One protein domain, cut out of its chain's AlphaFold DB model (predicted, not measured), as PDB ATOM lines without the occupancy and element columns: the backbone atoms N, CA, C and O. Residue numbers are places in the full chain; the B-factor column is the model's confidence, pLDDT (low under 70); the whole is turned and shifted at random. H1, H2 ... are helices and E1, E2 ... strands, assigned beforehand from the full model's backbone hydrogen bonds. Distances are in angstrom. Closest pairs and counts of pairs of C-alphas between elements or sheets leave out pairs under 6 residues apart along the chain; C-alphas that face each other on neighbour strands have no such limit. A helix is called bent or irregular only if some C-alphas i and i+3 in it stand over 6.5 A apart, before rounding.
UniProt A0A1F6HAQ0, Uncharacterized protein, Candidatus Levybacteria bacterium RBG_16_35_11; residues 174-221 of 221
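Overview. This is residues 174 to 221 of the 221 residues of an uncharacterized protein of Candidatus Levybacteria bacterium RBG_16_35_11 (UniProt A0A1F6HAQ0). Picture a small sheet of three antiparallel strands at one end and a single helix, H1, set off from it at the other, joined by the stretch 196 to 202, with the final residues coming back from the helix to the sheet's first strand, E1. The helix does not cover the sheet; the long axis runs from the turn between E2 and E3 to the residues just before H1. The printed part has 48 residues with three named strands and one named helix, along the chain E1, E2, E3, H1, and the sheet has the order E1, E2, E3. The class is mixed, helices and strands. The whole is only just compact, close to loose, with a radius of gyration of the C-alphas of 11.1 A, and elongated, its C-alphas spanning 36 by 19 by 15 A.

Arrangement. Start at E1, residues 174 to 176, and go on through a tight link to E2, residues 181 to 186. These two form a hairpin, antiparallel at 151 degrees, and C-alphas 174 and 184, which face each other, are 4.6 A apart. Look there for N 175 and O 183, within hydrogen-bond range at 2.8 A. A second tight link leads to E3, residues 189 to 195, which forms a hairpin with E2, antiparallel at 150 degrees. Here C-alphas 181 and 195 face each other at 4.3 A, and N 184 and O 191 are within hydrogen-bond range at 2.8 A. Together E1, E2 and E3 make a meander, each strand the antiparallel neighbour of the one before; E1 and E3 are its edge strands. Further on comes H1, residues 203 to 215, which is not on the sheet, with 3 pairs of C-alphas within 10 A. H1 is apart from E1 and from E2. In H1 every O i to N i+4 pair is within hydrogen-bond range. After it, residues 219 to 220 make a short parallel pairing with residues 175 to 176 of E1.

Along the chain. Find C-alpha 174 at (144.417, 128.557, 151.664), where E1 begins; it runs to Met 176. E2 runs from Thr 181 to His 186, 16.3 A long, and E3 from Lys 189 to Ser 195, 18.0 A. Find C-alpha 203 at (128.870, 133.993, 134.433); from there H1 runs 18.2 A to C-alpha 215 at (132.710, 129.324, 151.576), and it is not bent.

Size, cuts and confidence. Look at Gln 187 and Asn 202, whose C-alphas are the two farthest apart, 36.6 A. The first and last printed C-alphas, of Ile 174 and Lys 221, are 10.2 A apart. The printed part has no cut and ends at the chain's last residue. The link from E3 to H1, 7 residues, is short, and there is no long link. The mean pLDDT of the printed part is 88.4, and no printed residue is under 70.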
ATOM      1  N   ILE A 174     144.421 128.578 153.121       91.38
ATOM      2  CA  ILE A 174     144.417 128.557 151.664       91.38
ATOM      3  C   ILE A 174     144.461 130.004 151.186       91.38
ATOM      4  O   ILE A 174     143.597 130.802 151.543       91.38
ATOM      5  N   PHE A 175     145.469 130.324 150.389       90.88
ATOM      6  CA  PHE A 175     145.633 131.607 149.728       90.88
ATOM      7  C   PHE A 175     145.392 131.447 148.233       90.88
ATOM      8  O   PHE A 175     145.655 130.380 147.678       90.88
ATOM      9  N   MET A 176     144.918 132.507 147.589       93.44
ATOM     10  CA  MET A 176     144.790 132.589 146.142       93.44
ATOM     11  C   MET A 176     145.472 133.852 145.630       93.44
ATOM     12  O   MET A 176     145.253 134.923 146.191       93.44
ATOM     13  N   ASP A 177     146.275 133.726 144.577       91.50
ATOM     14  CA  ASP A 177     146.844 134.881 143.881       91.50
ATOM     15  C   ASP A 177     145.873 135.470 142.834       91.50
ATOM     16  O   ASP A 177     144.782 134.949 142.577       91.50
ATOM     17  N   ASN A 178     146.295 136.559 142.189       88.06
ATOM     18  CA  ASN A 178     145.507 137.269 141.175       88.06
ATOM     19  C   ASN A 178     145.227 136.463 139.896       88.06
ATOM     20  O   ASN A 178     144.344 136.841 139.128       88.06
ATOM     21  N   VAL A 179     145.979 135.389 139.640       89.69
ATOM     22  CA  VAL A 179     145.789 134.518 138.467       89.69
ATOM     23  C   VAL A 179     145.044 133.230 138.825       89.69
ATOM     24  O   VAL A 179     144.859 132.366 137.972       89.69
ATOM     25  N   GLY A 180     144.573 133.113 140.071       90.06
ATOM     26  CA  GLY A 180     143.767 131.995 140.544       90.06
ATOM     27  C   GLY A 180     144.574 130.798 141.044       90.06
ATOM     28  O   GLY A 180     143.994 129.745 141.304       90.06
ATOM     29  N   THR A 181     145.890 130.922 141.212       94.31
ATOM     30  CA  THR A 181     146.714 129.871 141.816       94.31
ATOM     31  C   THR A 181     146.405 129.756 143.299       94.31
ATOM     32  O   THR A 181     146.431 130.751 144.020       94.31
ATOM     33  N   LEU A 182     146.148 128.537 143.764       95.06
ATOM     34  CA  LEU A 182     145.886 128.228 145.160       95.06
ATOM     35  C   LEU A 182     147.139 127.688 145.848       95.06
ATOM     36  O   LEU A 182     147.761 126.724 145.388       95.06
ATOM     37  N   PHE A 183     147.430 128.240 147.019       94.38
ATOM     38  CA  PHE A 183     148.520 127.818 147.886       94.38
ATOM     39  C   PHE A 183     147.987 127.465 149.268       94.38
ATOM     40  O   PHE A 183     147.140 128.170 149.810       94.38
ATOM     41  N   VAL A 184     148.501 126.397 149.871       92.94
ATOM     42  CA  VAL A 184     148.292 126.104 151.290       92.94
ATOM     43  C   VAL A 184     149.530 126.515 152.065       92.94
ATOM     44  O   VAL A 184     150.623 126.032 151.789       92.94
ATOM     45  N   TYR A 185     149.347 127.356 153.075       86.62
ATOM     46  CA  TYR A 185     150.359 127.588 154.096       86.62
ATOM     47  C   TYR A 185     150.116 126.640 155.264       86.62
ATOM     48  O   TYR A 185     149.041 126.640 155.875       86.62
ATOM     49  N   HIS A 186     151.123 125.826 155.569       84.62
ATOM     50  CA  HIS A 186     151.131 124.925 156.713       84.62
ATOM     51  C   HIS A 186     152.542 124.865 157.302       84.62
ATOM     52  O   HIS A 186     153.491 124.588 156.574       84.62
ATOM     53  N   GLN A 187     152.683 125.122 158.608       81.56
ATOM     54  CA  GLN A 187     153.982 125.119 159.302       81.56
ATOM     55  C   GLN A 187     155.046 125.983 158.598       81.56
ATOM     56  O   GLN A 187     156.148 125.515 158.310       81.56
ATOM     57  N   ASP A 188     154.679 127.227 158.274       78.94
ATOM     58  CA  ASP A 188     155.544 128.222 157.617       78.94
ATOM     59  C   ASP A 188     156.075 127.805 156.235       78.94
ATOM     60  O   ASP A 188     157.011 128.402 155.701       78.94
ATOM     61  N   LYS A 189     155.468 126.778 155.633       83.44
ATOM     62  CA  LYS A 189     155.762 126.327 154.277       83.44
ATOM     63  C   LYS A 189     154.557 126.525 153.380       83.44
ATOM     64  O   LYS A 189     153.428 126.200 153.746       83.44
ATOM     65  N   GLU A 190     154.843 127.041 152.195       91.25
ATOM     66  CA  GLU A 190     153.889 127.166 151.108       91.25
ATOM     67  C   GLU A 190     153.888 125.875 150.280       91.25
ATOM     68  O   GLU A 190     154.940 125.362 149.890       91.25
ATOM     69  N   TYR A 191     152.697 125.350 150.016       94.56
ATOM     70  CA  TYR A 191     152.470 124.186 149.175       94.56
ATOM     71  C   TYR A 191     151.497 124.561 148.064       94.56
ATOM     72  O   TYR A 191     150.425 125.098 148.334       94.56
ATOM     73  N   PHE A 192     151.837 124.244 146.818       94.88
ATOM     74  CA  PHE A 192     150.894 124.374 145.711       94.88
ATOM     75  C   PHE A 192     149.707 123.424 145.924       94.88
ATOM     76  O   PHE A 192     149.900 122.220 146.106       94.88
ATOM     77  N   LEU A 193     148.491 123.971 145.906       94.94
ATOM     78  CA  LEU A 193     147.253 123.207 146.062       94.94
ATOM     79  C   LEU A 193     146.585 122.925 144.710       94.94
ATOM     80  O   LEU A 193     146.020 121.850 144.518       94.94
ATOM     81  N   GLY A 194     146.627 123.887 143.789       94.38
ATOM     82  CA  GLY A 194     145.930 123.819 142.505       94.38
ATOM     83  C   GLY A 194     145.710 125.205 141.908       94.38
ATOM     84  O   GLY A 194     146.361 126.167 142.307       94.38
ATOM     85  N   SER A 195     144.770 125.322 140.975       93.56
ATOM     86  CA  SER A 195     144.347 126.607 140.412       93.56
ATOM     87  C   SER A 195     142.838 126.639 140.165       93.56
ATOM     88  O   SER A 195     142.202 125.605 139.947       93.56
ATOM     89  N   LEU A 196     142.267 127.838 140.214       92.00
ATOM     90  CA  LEU A 196     140.915 128.163 139.775       92.00
ATOM     91  C   LEU A 196     141.017 129.082 138.558       92.00
ATOM     92  O   LEU A 196     141.798 130.026 138.562       92.00
ATOM     93  N   GLU A 197     140.205 128.838 137.532       88.81
ATOM     94  CA  GLU A 197     140.167 129.685 136.334       88.81
ATOM     95  C   GLU A 197     139.367 130.967 136.612       88.81
ATOM     96  O   GLU A 197     138.190 131.084 136.275       88.81
ATOM     97  N   VAL A 198     139.987 131.922 137.306       86.06
ATOM     98  CA  VAL A 198     139.324 133.147 137.791       86.06
ATOM     99  C   VAL A 198     138.989 134.153 136.681       86.06
ATOM    100  O   VAL A 198     138.188 135.059 136.907       86.06
ATOM    101  N   SER A 199     139.565 133.979 135.488       86.12
ATOM    102  CA  SER A 199     139.385 134.828 134.302       86.12
ATOM    103  C   SER A 199     138.299 134.359 133.327       86.12
ATOM    104  O   SER A 199     138.162 134.946 132.257       86.12
ATOM    105  N   ASP A 200     137.520 133.327 133.659       86.56
ATOM    106  CA  ASP A 200     136.497 132.796 132.750       86.56
ATOM    107  C   ASP A 200     135.375 133.820 132.490       86.56
ATOM    108  O   ASP A 200     134.815 134.385 133.429       86.56
ATOM    109  N   ASP A 201     135.002 134.040 131.225       87.38
ATOM    110  CA  ASP A 201     133.921 134.952 130.825       87.38
ATOM    111  C   ASP A 201     132.512 134.404 131.122       87.38
ATOM    112  O   ASP A 201     131.525 135.147 131.112       87.38
ATOM    113  N   ASN A 202     132.390 133.113 131.419       93.56
ATOM    114  CA  ASN A 202     131.127 132.464 131.722       93.56
ATOM    115  C   ASN A 202     130.628 132.836 133.129       93.56
ATOM    116  O   ASN A 202     131.175 132.429 134.155       93.56
ATOM    117  N   GLU A 203     129.500 133.542 133.184       90.31
ATOM    118  CA  GLU A 203     128.870 133.993 134.433       90.31
ATOM    119  C   GLU A 203     128.524 132.864 135.420       90.31
ATOM    120  O   GLU A 203     128.515 133.077 136.636       90.31
ATOM    121  N   ILE A 204     128.252 131.645 134.938       90.94
ATOM    122  CA  ILE A 204     128.008 130.488 135.813       90.94
ATOM    123  C   ILE A 204     129.316 130.058 136.484       90.94
ATOM    124  O   ILE A 204     129.327 129.799 137.691       90.94
ATOM    125  N   VAL A 205     130.414 130.031 135.725       87.31
ATOM    126  CA  VAL A 205     131.748 129.667 136.220       87.31
ATOM    127  C   VAL A 205     132.223 130.692 137.251       87.31
ATOM    128  O   VAL A 205     132.563 130.305 138.369       87.31
ATOM    129  N   LYS A 206     132.099 131.997 136.967       89.44
ATOM    130  CA  LYS A 206     132.417 133.070 137.932       89.44
ATOM    131  C   LYS A 206     131.641 132.936 139.242       89.44
ATOM    132  O   LYS A 206     132.206 133.075 140.328       89.44
ATOM    133  N   LYS A 207     130.336 132.645 139.174       89.00
ATOM    134  CA  LYS A 207     129.507 132.431 140.374       89.00
ATOM    135  C   LYS A 207     129.951 131.205 141.168       89.00
ATOM    136  O   LYS A 207     129.980 131.267 142.397       89.00
ATOM    137  N   ALA A 208     130.300 130.112 140.489       90.75
ATOM    138  CA  ALA A 208     130.807 128.907 141.138       90.75
ATOM    139  C   ALA A 208     132.147 129.168 141.846       90.75
ATOM    140  O   ALA A 208     132.288 128.829 143.021       90.75
ATOM    141  N   ILE A 209     133.077 129.854 141.181       90.00
ATOM    142  CA  ILE A 209     134.379 130.247 141.739       90.00
ATOM    143  C   ILE A 209     134.199 131.145 142.962       90.00
ATOM    144  O   ILE A 209     134.729 130.847 144.031       90.00
ATOM    145  N   ASN A 210     133.366 132.182 142.860       86.62
ATOM    146  CA  ASN A 210     133.070 133.065 143.988       86.62
ATOM    147  C   ASN A 210     132.476 132.312 145.183       86.62
ATOM    148  O   ASN A 210     132.775 132.632 146.334       86.62
ATOM    149  N   ARG A 211     131.648 131.291 144.931       87.94
ATOM    150  CA  ARG A 211     131.104 130.436 145.989       87.94
ATOM    151  C   ARG A 211     132.192 129.595 146.657       87.94
ATOM    152  O   ARG A 211     132.161 129.459 147.877       87.94
ATOM    153  N   ILE A 212     133.137 129.056 145.887       89.00
ATOM    154  CA  ILE A 212     134.282 128.302 146.420       89.00
ATOM    155  C   ILE A 212     135.136 129.212 147.305       89.00
ATOM    156  O   ILE A 212     135.404 128.840 148.446       89.00
ATOM    157  N   ILE A 213     135.486 130.409 146.821       86.25
ATOM    158  CA  ILE A 213     136.329 131.369 147.547       86.25
ATOM    159  C   ILE A 213     135.681 131.754 148.881       86.25
ATOM    160  O   ILE A 213     136.281 131.560 149.938       86.25
ATOM    161  N   LYS A 214     134.420 132.209 148.847       81.00
ATOM    162  CA  LYS A 214     133.710 132.688 150.044       81.00
ATOM    163  C   LYS A 214     133.455 131.595 151.079       81.00
ATOM    164  O   LYS A 214     133.563 131.853 152.273       81.00
ATOM    165  N   ASN A 215     133.111 130.382 150.645       82.06
ATOM    166  CA  ASN A 215     132.710 129.324 151.576       82.06
ATOM    167  C   ASN A 215     133.886 128.504 152.109       82.06
ATOM    168  O   ASN A 215     133.754 127.884 153.161       82.06
ATOM    169  N   SER A 216     135.013 128.474 151.394       81.94
ATOM    170  CA  SER A 216     136.178 127.666 151.778       81.94
ATOM    171  C   SER A 216     137.190 128.445 152.623       81.94
ATOM    172  O   SER A 216     138.226 127.891 152.980       81.94
ATOM    173  N   GLY A 217     136.910 129.718 152.934       78.88
ATOM    174  CA  GLY A 217     137.829 130.583 153.677       78.88
ATOM    175  C   GLY A 217     139.138 130.833 152.923       78.88
ATOM    176  O   GLY A 217     140.198 130.869 153.544       78.88
ATOM    177  N   ILE A 218     139.072 130.936 151.589       88.62
ATOM    178  CA  ILE A 218     140.241 131.232 150.753       88.62
ATOM    179  C   ILE A 218     140.540 132.725 150.860       88.62
ATOM    180  O   ILE A 218     139.670 133.554 150.597       88.62
ATOM    181  N   ILE A 219     141.777 133.052 151.218       85.44
ATOM    182  CA  ILE A 219     142.255 134.426 151.377       85.44
ATOM    183  C   ILE A 219     142.867 134.881 150.047       85.44
ATOM    184  O   ILE A 219     143.776 134.233 149.533       85.44
ATOM    185  N   GLN A 220     142.375 135.976 149.470       82.88
ATOM    186  CA  GLN A 220     142.977 136.577 148.272       82.88
ATOM    187  C   GLN A 220     144.203 137.410 148.668       82.88
ATOM    188  O   GLN A 220     144.128 138.165 149.638       82.88
ATOM    189  N   LYS A 221     145.316 137.235 147.951       74.31
ATOM    190  CA  LYS A 221     146.603 137.901 148.201       74.31
ATOM    191  C   LYS A 221     146.956 138.888 147.094       74.31
ATOM    192  O   LYS A 221     146.741 138.541 145.912       74.31
TER     193      LYS A 221